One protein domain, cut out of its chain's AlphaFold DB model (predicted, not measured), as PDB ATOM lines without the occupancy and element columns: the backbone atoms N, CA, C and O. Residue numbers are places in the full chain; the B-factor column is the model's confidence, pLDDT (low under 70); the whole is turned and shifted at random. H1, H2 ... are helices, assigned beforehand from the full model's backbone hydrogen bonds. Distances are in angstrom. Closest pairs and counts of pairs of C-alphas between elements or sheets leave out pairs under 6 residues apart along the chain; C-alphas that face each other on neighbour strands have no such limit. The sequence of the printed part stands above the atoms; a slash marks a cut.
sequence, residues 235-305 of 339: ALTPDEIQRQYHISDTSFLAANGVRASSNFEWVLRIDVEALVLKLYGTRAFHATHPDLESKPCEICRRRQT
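AT A GLANCE: This is residues 235 to 305 of the 339 residues of an uncharacterized protein of Trematosphaeria pertusa (UniProt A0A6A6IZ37). Three helices, H1, H2 and H3, are loosely grouped, with the short H2 crosswise to the other two, and a fourth helix, H4, sits at the far end of H3. A long link leads from H3 to H4, and its residues 290 to 295 stick out as a free loop. The printed part has 71 residues with four named helices, in the order H1, H2, H3, H4, and no named strand; the class is all helix, though the helices hold 34 of the 71 residues. The whole is compact, with a radius of gyration of the C-alphas of 12.0 A, and spans 34 by 23 by 17 A.

HOW THE PARTS SIT: H3, residues 269 to 280, and H4, residues 298 to 305, only just touch, with 3 pairs of C-alphas within 8 A, and H3 does so with residue 280 alone. Their closest C-alphas, of Tyr 280 and Arg 303, are 6.4 A apart, and they run the same way at a steep tilt of 46 degrees. H1, residues 238 to 245, is close to H3 but not clearly touching: the closest C-alphas, of Tyr 245 and Val 276, are 7.3 A apart, at a steep tilt of 41 degrees, the same way. H2, residues 250 to 255, is close to H3 but not clearly touching, about perpendicular at 76 degrees, with the C-alphas of Leu 253 and Val 272 closest at 7.9 A. H1 and H4 are apart, as are H2 and H4. In H1, H2, H3 and H4 every O i to N i+4 pair is within hydrogen-bond range.

IN THESE COORDINATES: H3 is 15.6 A long from C-alpha 269 at (171.663, 174.631, 117.719). H1 is 10.1 A long, H2 8.6 A, and H4 10.7 A, ending at C-alpha 305 at (175.211, 168.361, 92.332). Residues 235 to 236 pair antiparallel with residues 267 to 268.

THE WHOLE: The C-alphas of Ser 262 and Thr 305, the two farthest apart, are 35.6 A apart. The printed part has no cut. The links H2 to H3 and H3 to H4 are long; H1 to H2 is tight. Model confidence is under 70 at residues 288 to 296 and 304 to 305.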
ATOM      1  N   ALA A 235     173.392 175.092 122.530       92.56
ATOM      2  CA  ALA A 235     174.272 176.044 121.881       92.56
ATOM      3  C   ALA A 235     175.407 175.322 121.143       92.56
ATOM      4  O   ALA A 235     175.803 174.217 121.510       92.56
ATOM      5  N   LEU A 236     175.906 175.961 120.092       93.38
ATOM      6  CA  LEU A 236     177.091 175.572 119.340       93.38
ATOM      7  C   LEU A 236     178.022 176.775 119.227       93.38
ATOM      8  O   LEU A 236     177.570 177.917 119.131       93.38
ATOM      9  N   THR A 237     179.316 176.509 119.183       93.69
ATOM     10  CA  THR A 237     180.330 177.480 118.767       93.69
ATOM     11  C   THR A 237     180.395 177.572 117.236       93.69
ATOM     12  O   THR A 237     180.069 176.598 116.546       93.69
ATOM     13  N   PRO A 238     180.871 178.694 116.664       93.75
ATOM     14  CA  PRO A 238     181.134 178.798 115.227       93.75
ATOM     15  C   PRO A 238     182.027 177.673 114.693       93.75
ATOM     16  O   PRO A 238     181.750 177.121 113.631       93.75
ATOM     17  N   ASP A 239     183.039 177.263 115.462       92.12
ATOM     18  CA  ASP A 239     183.945 176.175 115.085       92.12
ATOM     19  C   ASP A 239     183.239 174.816 115.038       92.12
ATOM     20  O   ASP A 239     183.559 173.964 114.207       92.12
ATOM     21  N   GLU A 240     182.296 174.556 115.948       93.44
ATOM     22  CA  GLU A 240     181.462 173.353 115.884       93.44
ATOM     23  C   GLU A 240     180.537 173.393 114.675       93.44
ATOM     24  O   GLU A 240     180.418 172.385 113.986       93.44
ATOM     25  N   ILE A 241     179.934 174.544 114.373       93.62
ATOM     26  CA  ILE A 241     179.068 174.703 113.199       93.62
ATOM     27  C   ILE A 241     179.858 174.470 111.915       93.62
ATOM     28  O   ILE A 241     179.416 173.726 111.038       93.62
ATOM     29  N   GLN A 242     181.049 175.055 111.814       91.19
ATOM     30  CA  GLN A 242     181.924 174.858 110.671       91.19
ATOM     31  C   GLN A 242     182.306 173.383 110.527       91.19
ATOM     32  O   GLN A 242     182.175 172.827 109.441       91.19
ATOM     33  N   ARG A 243     182.726 172.722 111.611       88.81
ATOM     34  CA  ARG A 243     183.146 171.310 111.570       88.81
ATOM     35  C   ARG A 243     181.993 170.344 111.306       88.81
ATOM     36  O   ARG A 243     182.173 169.355 110.602       88.81
ATOM     37  N   GLN A 244     180.821 170.602 111.881       91.12
ATOM     38  CA  GLN A 244     179.675 169.696 111.813       91.12
ATOM     39  C   GLN A 244     178.797 169.940 110.595       91.12
ATOM     40  O   GLN A 244     178.177 168.989 110.143       91.12
ATOM     41  N   TYR A 245     178.725 171.163 110.067       91.25
ATOM     42  CA  TYR A 245     177.772 171.537 109.014       91.25
ATOM     43  C   TYR A 245     178.401 172.262 107.820       91.25
ATOM     44  O   TYR A 245     177.699 172.512 106.840       91.25
ATOM     45  N   HIS A 246     179.706 172.559 107.868       90.00
ATOM     46  CA  HIS A 246     180.457 173.289 106.833       90.00
ATOM     47  C   HIS A 246     179.919 174.698 106.559       90.00
ATOM     48  O   HIS A 246     179.942 175.176 105.428       90.00
ATOM     49  N   ILE A 247     179.437 175.376 107.606       90.88
ATOM     50  CA  ILE A 247     179.007 176.779 107.548       90.88
ATOM     51  C   ILE A 247     179.988 177.610 108.380       90.88
ATOM     52  O   ILE A 247     180.018 177.490 109.600       90.88
ATOM     53  N   SER A 248     180.809 178.432 107.724       89.12
ATOM     54  CA  SER A 248     181.856 179.241 108.379       89.12
ATOM     55  C   SER A 248     181.517 180.728 108.489       89.12
ATOM     56  O   SER A 248     182.120 181.443 109.283       89.12
ATOM     57  N   ASP A 249     180.590 181.220 107.667       91.19
ATOM     58  CA  ASP A 249     180.272 182.643 107.589       91.19
ATOM     59  C   ASP A 249     179.162 183.014 108.583       91.19
ATOM     60  O   ASP A 249     177.988 182.681 108.400       91.19
ATOM     61  N   THR A 250     179.524 183.737 109.642       92.12
ATOM     62  CA  THR A 250     178.568 184.231 110.642       92.12
ATOM     63  C   THR A 250     177.605 185.268 110.064       92.12
ATOM     64  O   THR A 250     176.461 185.350 110.511       92.12
ATOM     65  N   SER A 251     178.003 186.010 109.024       91.62
ATOM     66  CA  SER A 251     177.106 186.944 108.335       91.62
ATOM     67  C   SER A 251     176.022 186.204 107.550       91.62
ATOM     68  O   SER A 251     174.868 186.634 107.526       91.62
ATOM     69  N   PHE A 252     176.352 185.032 106.999       93.75
ATOM     70  CA  PHE A 252     175.382 184.136 106.379       93.75
ATOM     71  C   PHE A 252     174.393 183.560 107.402       93.75
ATOM     72  O   PHE A 252     173.193 183.501 107.120       93.75
ATOM     73  N   LEU A 253     174.863 183.183 108.598       94.25
ATOM     74  CA  LEU A 253     173.988 182.759 109.699       94.25
ATOM     75  C   LEU A 253     173.007 183.882 110.080       94.25
ATOM     76  O   LEU A 253     171.795 183.661 110.109       94.25
ATOM     77  N   ALA A 254     173.515 185.102 110.275       93.81
ATOM     78  CA  ALA A 254     172.703 186.276 110.598       93.81
ATOM     79  C   ALA A 254     171.653 186.578 109.514       93.81
ATOM     80  O   ALA A 254     170.482 186.802 109.822       93.81
ATOM     81  N   ALA A 255     172.044 186.526 108.236       94.56
ATOM     82  CA  ALA A 255     171.150 186.770 107.101       94.56
ATOM     83  C   ALA A 255     170.007 185.745 106.989       94.56
ATOM     84  O   ALA A 255     168.985 186.029 106.365       94.56
ATOM     85  N   ASN A 256     170.162 184.565 107.598       95.38
ATOM     86  CA  ASN A 256     169.135 183.526 107.664       95.38
ATOM     87  C   ASN A 256     168.365 183.511 108.996       95.38
ATOM     88  O   ASN A 256     167.615 182.571 109.247       95.38
ATOM     89  N   GLY A 257     168.522 184.540 109.835       93.81
ATOM     90  CA  GLY A 257     167.781 184.671 111.091       93.81
ATOM     91  C   GLY A 257     168.217 183.690 112.180       93.81
ATOM     92  O   GLY A 257     167.436 183.412 113.085       93.81
ATOM     93  N   VAL A 258     169.439 183.154 112.104       94.81
ATOM     94  CA  VAL A 258     169.985 182.275 113.145       94.81
ATOM     95  C   VAL A 258     170.305 183.102 114.390       94.81
ATOM     96  O   VAL A 258     171.103 184.041 114.324       94.81
ATOM     97  N   ARG A 259     169.700 182.753 115.532       93.19
ATOM     98  CA  ARG A 259     169.914 183.454 116.804       93.19
ATOM     99  C   ARG A 259     171.243 183.059 117.439       93.19
ATOM    100  O   ARG A 259     171.639 181.889 117.447       93.19
ATOM    101  N   ALA A 260     171.915 184.051 118.009       91.88
ATOM    102  CA  ALA A 260     173.239 183.916 118.597       91.88
ATOM    103  C   ALA A 260     173.424 184.873 119.782       91.88
ATOM    104  O   ALA A 260     172.681 185.843 119.940       91.88
ATOM    105  N   SER A 261     174.438 184.611 120.603       89.06
ATOM    106  CA  SER A 261     174.917 185.550 121.609       89.06
ATOM    107  C   SER A 261     175.533 186.787 120.951       89.06
ATOM    108  O   SER A 261     175.863 186.797 119.760       89.06
ATOM    109  N   SER A 262     175.792 187.819 121.758       84.06
ATOM    110  CA  SER A 262     176.634 188.944 121.350       84.06
ATOM    111  C   SER A 262     177.939 188.429 120.727       84.06
ATOM    112  O   SER A 262     178.565 187.514 121.263       84.06
ATOM    113  N   ASN A 263     178.328 188.999 119.586       86.31
ATOM    114  CA  ASN A 263     179.509 188.619 118.799       86.31
ATOM    115  C   ASN A 263     179.519 187.191 118.216       86.31
ATOM    116  O   ASN A 263     180.567 186.762 117.746       86.31
ATOM    117  N   PHE A 264     178.391 186.466 118.209       90.00
ATOM    118  CA  PHE A 264     178.311 185.101 117.665       90.00
ATOM    119  C   PHE A 264     179.248 184.086 118.350       90.00
ATOM    120  O   PHE A 264     179.616 183.084 117.748       90.00
ATOM    121  N   GLU A 265     179.617 184.310 119.615       90.62
ATOM    122  CA  GLU A 265     180.392 183.330 120.397       90.62
ATOM    123  C   GLU A 265     179.627 182.004 120.549       90.62
ATOM    124  O   GLU A 265     180.193 180.923 120.400       90.62
ATOM    125  N   TRP A 266     178.317 182.108 120.783       92.00
ATOM    126  CA  TRP A 266     177.395 180.989 120.906       92.00
ATOM    127  C   TRP A 266     176.230 181.172 119.948       92.00
ATOM    128  O   TRP A 266     175.699 182.268 119.797       92.00
ATOM    129  N   VAL A 267     175.792 180.086 119.331       93.75
ATOM    130  CA  VAL A 267     174.720 180.075 118.335       93.75
ATOM    131  C   VAL A 267     173.706 179.002 118.715       93.75
ATOM    132  O   VAL A 267     174.095 177.922 119.160       93.75
ATOM    133  N   LEU A 268     172.404 179.266 118.561       93.62
ATOM    134  CA  LEU A 268     171.383 178.274 118.901       93.62
ATOM    135  C   LEU A 268     171.429 177.096 117.925       93.62
ATOM    136  O   LEU A 268     171.203 177.245 116.724       93.62
ATOM    137  N   ARG A 269     171.635 175.893 118.466       94.69
ATOM    138  CA  ARG A 269     171.663 174.631 117.719       94.69
ATOM    139  C   ARG A 269     170.399 174.432 116.888       94.69
ATOM    140  O   ARG A 269     170.498 174.046 115.733       94.69
ATOM    141  N   ILE A 270     169.229 174.723 117.458       93.75
ATOM    142  CA  ILE A 270     167.937 174.522 116.785       93.75
ATOM    143  C   ILE A 270     167.783 175.367 115.516       93.75
ATOM    144  O   ILE A 270     167.201 174.899 114.540       93.75
ATOM    145  N   ASP A 271     168.345 176.576 115.494       95.19
ATOM    146  CA  ASP A 271     168.271 177.462 114.332       95.19
ATOM    147  C   ASP A 271     169.271 177.038 113.256       95.19
ATOM    148  O   ASP A 271     168.968 177.091 112.064       95.19
ATOM    149  N   VAL A 272     170.449 176.564 113.674       95.19
ATOM    150  CA  VAL A 272     171.422 175.945 112.766       95.19
ATOM    151  C   VAL A 272     170.810 174.704 112.131       95.19
ATOM    152  O   VAL A 272     170.828 174.575 110.915       95.19
ATOM    153  N   GLU A 273     170.205 173.821 112.919       94.19
ATOM    154  CA  GLU A 273     169.522 172.633 112.413       94.19
ATOM    155  C   GLU A 273     168.362 172.988 111.467       94.19
ATOM    156  O   GLU A 273     168.207 172.339 110.435       94.19
ATOM    157  N   ALA A 274     167.594 174.045 111.747       94.06
ATOM    158  CA  ALA A 274     166.559 174.549 110.837       94.06
ATOM    159  C   ALA A 274     167.142 175.010 109.498       94.06
ATOM    160  O   ALA A 274     166.630 174.666 108.428       94.06
ATOM    161  N   LEU A 275     168.235 175.771 109.552       94.81
ATOM    162  CA  LEU A 275     168.941 176.234 108.367       94.81
ATOM    163  C   LEU A 275     169.515 175.057 107.572       94.81
ATOM    164  O   LEU A 275     169.375 175.005 106.354       94.81
ATOM    165  N   VAL A 276     170.125 174.088 108.249       93.44
ATOM    166  CA  VAL A 276     170.725 172.908 107.625       93.44
ATOM    167  C   VAL A 276     169.642 172.025 107.004       93.44
ATOM    168  O   VAL A 276     169.797 171.605 105.861       93.44
ATOM    169  N   LEU A 277     168.494 171.837 107.659       93.25
ATOM    170  CA  LEU A 277     167.345 171.151 107.065       93.25
ATOM    171  C   LEU A 277     166.872 171.857 105.787       93.25
ATOM    172  O   LEU A 277     166.637 171.204 104.773       93.25
ATOM    173  N   LYS A 278     166.794 173.192 105.799       92.56
ATOM    174  CA  LYS A 278     166.413 173.991 104.625       92.56
ATOM    175  C   LYS A 278     167.423 173.872 103.478       92.56
ATOM    176  O   LYS A 278     167.018 173.764 102.324       92.56
ATOM    177  N   LEU A 279     168.721 173.906 103.779       90.75
ATOM    178  CA  LEU A 279     169.794 173.853 102.778       90.75
ATOM    179  C   LEU A 279     170.018 172.436 102.240       90.75
ATOM    180  O   LEU A 279     170.231 172.238 101.045       90.75
ATOM    181  N   TYR A 280     169.962 171.439 103.120       90.44
ATOM    182  CA  TYR A 280     170.443 170.093 102.841       90.44
ATOM    183  C   TYR A 280     169.362 169.016 102.875       90.44
ATOM    184  O   TYR A 280     169.592 167.917 102.381       90.44
ATOM    185  N   GLY A 281     168.157 169.333 103.349       90.19
ATOM    186  CA  GLY A 281     167.053 168.376 103.474       90.19
ATOM    187  C   GLY A 281     167.221 167.387 104.630       90.19
ATOM    188  O   GLY A 281     166.469 166.424 104.718       90.19
ATOM    189  N   THR A 282     168.207 167.595 105.504       91.31
ATOM    190  CA  THR A 282     168.463 166.759 106.681       91.31
ATOM    191  C   THR A 282     169.160 167.573 107.763       91.31
ATOM    192  O   THR A 282     169.923 168.476 107.444       91.31
ATOM    193  N   ARG A 283     168.917 167.242 109.033       90.62
ATOM    194  CA  ARG A 283     169.616 167.780 110.214       90.62
ATOM    195  C   ARG A 283     170.831 166.942 110.628       90.62
ATOM    196  O   ARG A 283     171.431 167.189 111.670       90.62
ATOM    197  N   ALA A 284     171.175 165.904 109.864       88.38
ATOM    198  CA  ALA A 284     172.326 165.059 110.165       88.38
ATOM    199  C   ALA A 284     173.632 165.863 110.195       88.38
ATOM    200  O   ALA A 284     173.801 166.813 109.441       88.38
ATOM    201  N   PHE A 285     174.586 165.439 111.027       87.12
ATOM    202  CA  PHE A 285     175.932 165.995 110.956       87.12
ATOM    203  C   PHE A 285     176.570 165.689 109.602       87.12
ATOM    204  O   PHE A 285     176.474 164.583 109.069       87.12
ATOM    205  N   HIS A 286     177.245 166.696 109.075       84.81
ATOM    206  CA  HIS A 286     177.982 166.697 107.822       84.81
ATOM    207  C   HIS A 286     179.484 166.507 108.030       84.81
ATOM    208  O   HIS A 286     180.236 166.546 107.058       84.81
ATOM    209  N   ALA A 287     179.949 166.341 109.270       76.19
ATOM    210  CA  ALA A 287     181.362 166.125 109.549       76.19
ATOM    211  C   ALA A 287     181.893 164.938 108.731       76.19
ATOM    212  O   ALA A 287     181.297 163.856 108.708       76.19
ATOM    213  N   THR A 288     183.011 165.143 108.041       65.44
ATOM    214  CA  THR A 288     183.766 164.045 107.445       65.44
ATOM    215  C   THR A 288     184.479 163.266 108.544       65.44
ATOM    216  O   THR A 288     184.887 163.833 109.557       65.44
ATOM    217  N   HIS A 289     184.619 161.950 108.359       63.69
ATOM    218  CA  HIS A 289     185.453 161.135 109.244       63.69
ATOM    219  C   HIS A 289     186.858 161.766 109.315       63.69
ATOM    220  O   HIS A 289     187.320 162.240 108.273       63.69
ATOM    221  N   PRO A 290     187.552 161.760 110.469       61.56
ATOM    222  CA  PRO A 290     188.904 162.323 110.588       61.56
ATOM    223  C   PRO A 290     189.877 161.801 109.515       61.56
ATOM    224  O   PRO A 290     190.728 162.526 109.016       61.56
ATOM    225  N   ASP A 291     189.684 160.562 109.062       63.16
ATOM    226  CA  ASP A 291     190.498 159.936 108.009       63.16
ATOM    227  C   ASP A 291     190.200 160.458 106.584       63.16
ATOM    228  O   ASP A 291     190.828 160.042 105.610       63.16
ATOM    229  N   LEU A 292     189.210 161.344 106.435       59.31
ATOM    230  CA  LEU A 292     188.670 161.856 105.173       59.31
ATOM    231  C   LEU A 292     188.608 163.392 105.137       59.31
ATOM    232  O   LEU A 292     187.875 163.938 104.314       59.31
ATOM    233  N   GLU A 293     189.379 164.089 105.980       57.97
ATOM    234  CA  GLU A 293     189.406 165.563 106.090       57.97
ATOM    235  C   GLU A 293     189.563 166.305 104.745       57.97
ATOM    236  O   GLU A 293     189.138 167.449 104.616       57.97
ATOM    237  N   SER A 294     190.108 165.654 103.712       61.19
ATOM    238  CA  SER A 294     190.290 166.224 102.370       61.19
ATOM    239  C   SER A 294     189.114 166.034 101.400       61.19
ATOM    240  O   SER A 294     189.144 166.591 100.302       61.19
ATOM    241  N   LYS A 295     188.083 165.249 101.747       66.62
ATOM    242  CA  LYS A 295     186.929 164.984 100.869       66.62
ATOM    243  C   LYS A 295     185.681 165.723 101.365       66.62
ATOM    244  O   LYS A 295     185.438 165.757 102.566       66.62
ATOM    245  N   PRO A 296     184.849 166.284 100.470       69.62
ATOM    246  CA  PRO A 296     183.582 166.877 100.877       69.62
ATOM    247  C   PRO A 296     182.647 165.792 101.414       69.62
ATOM    248  O   PRO A 296     182.614 164.666 100.907       69.62
ATOM    249  N   CYS A 297     181.866 166.147 102.429       83.69
ATOM    250  CA  CYS A 297     180.891 165.241 103.014       83.69
ATOM    251  C   CYS A 297     179.852 164.780 101.976       83.69
ATOM    252  O   CYS A 297     179.496 165.534 101.066       83.69
ATOM    253  N   GLU A 298     179.322 163.559 102.103       81.31
ATOM    254  CA  GLU A 298     178.379 163.025 101.108       81.31
ATOM    255  C   GLU A 298     177.098 163.858 100.984       81.31
ATOM    256  O   GLU A 298     176.586 164.026  99.877       81.31
ATOM    257  N   ILE A 299     176.604 164.398 102.099       83.56
ATOM    258  CA  ILE A 299     175.388 165.224 102.148       83.56
ATOM    259  C   ILE A 299     175.607 166.536 101.380       83.56
ATOM    260  O   ILE A 299     174.826 166.899 100.501       83.56
ATOM    261  N   CYS A 300     176.733 167.189 101.654       82.31
ATOM    262  CA  CYS A 300     177.209 168.405 101.008       82.31
ATOM    263  C   CYS A 300     177.354 168.188  99.499       82.31
ATOM    264  O   CYS A 300     176.868 168.983  98.696       82.31
ATOM    265  N   ARG A 301     177.976 167.066  99.114       81.50
ATOM    266  CA  ARG A 301     178.209 166.697  97.717       81.50
ATOM    267  C   ARG A 301     176.902 166.497  96.948       81.50
ATOM    268  O   ARG A 301     176.781 167.029  95.853       81.50
ATOM    269  N   ARG A 302     175.920 165.778  97.514       79.25
ATOM    270  CA  ARG A 302     174.602 165.564  96.872       79.25
ATOM    271  C   ARG A 302     173.897 166.887  96.563       79.25
ATOM    272  O   ARG A 302     173.299 167.038  95.506       79.25
ATOM    273  N   ARG A 303     174.017 167.875  97.450       77.25
ATOM    274  CA  ARG A 303     173.408 169.194  97.228       77.25
ATOM    275  C   ARG A 303     174.180 170.097  96.284       77.25
ATOM    276  O   ARG A 303     173.552 170.860  95.557       77.25
ATOM    277  N   GLN A 304     175.508 169.995  96.243       65.88
ATOM    278  CA  GLN A 304     176.296 170.678  95.213       65.88
ATOM    279  C   GLN A 304     175.886 170.203  93.814       65.88
ATOM    280  O   GLN A 304     175.656 171.036  92.944       65.88
ATOM    281  N   THR A 305     175.669 168.897  93.623       59.19
ATOM    282  CA  THR A 305     175.211 168.361  92.332       59.19
ATOM    283  C   THR A 305     173.785 168.789  91.966       59.19
ATOM    284  O   THR A 305     173.516 169.061  90.798       59.19
TER     285      THR A 305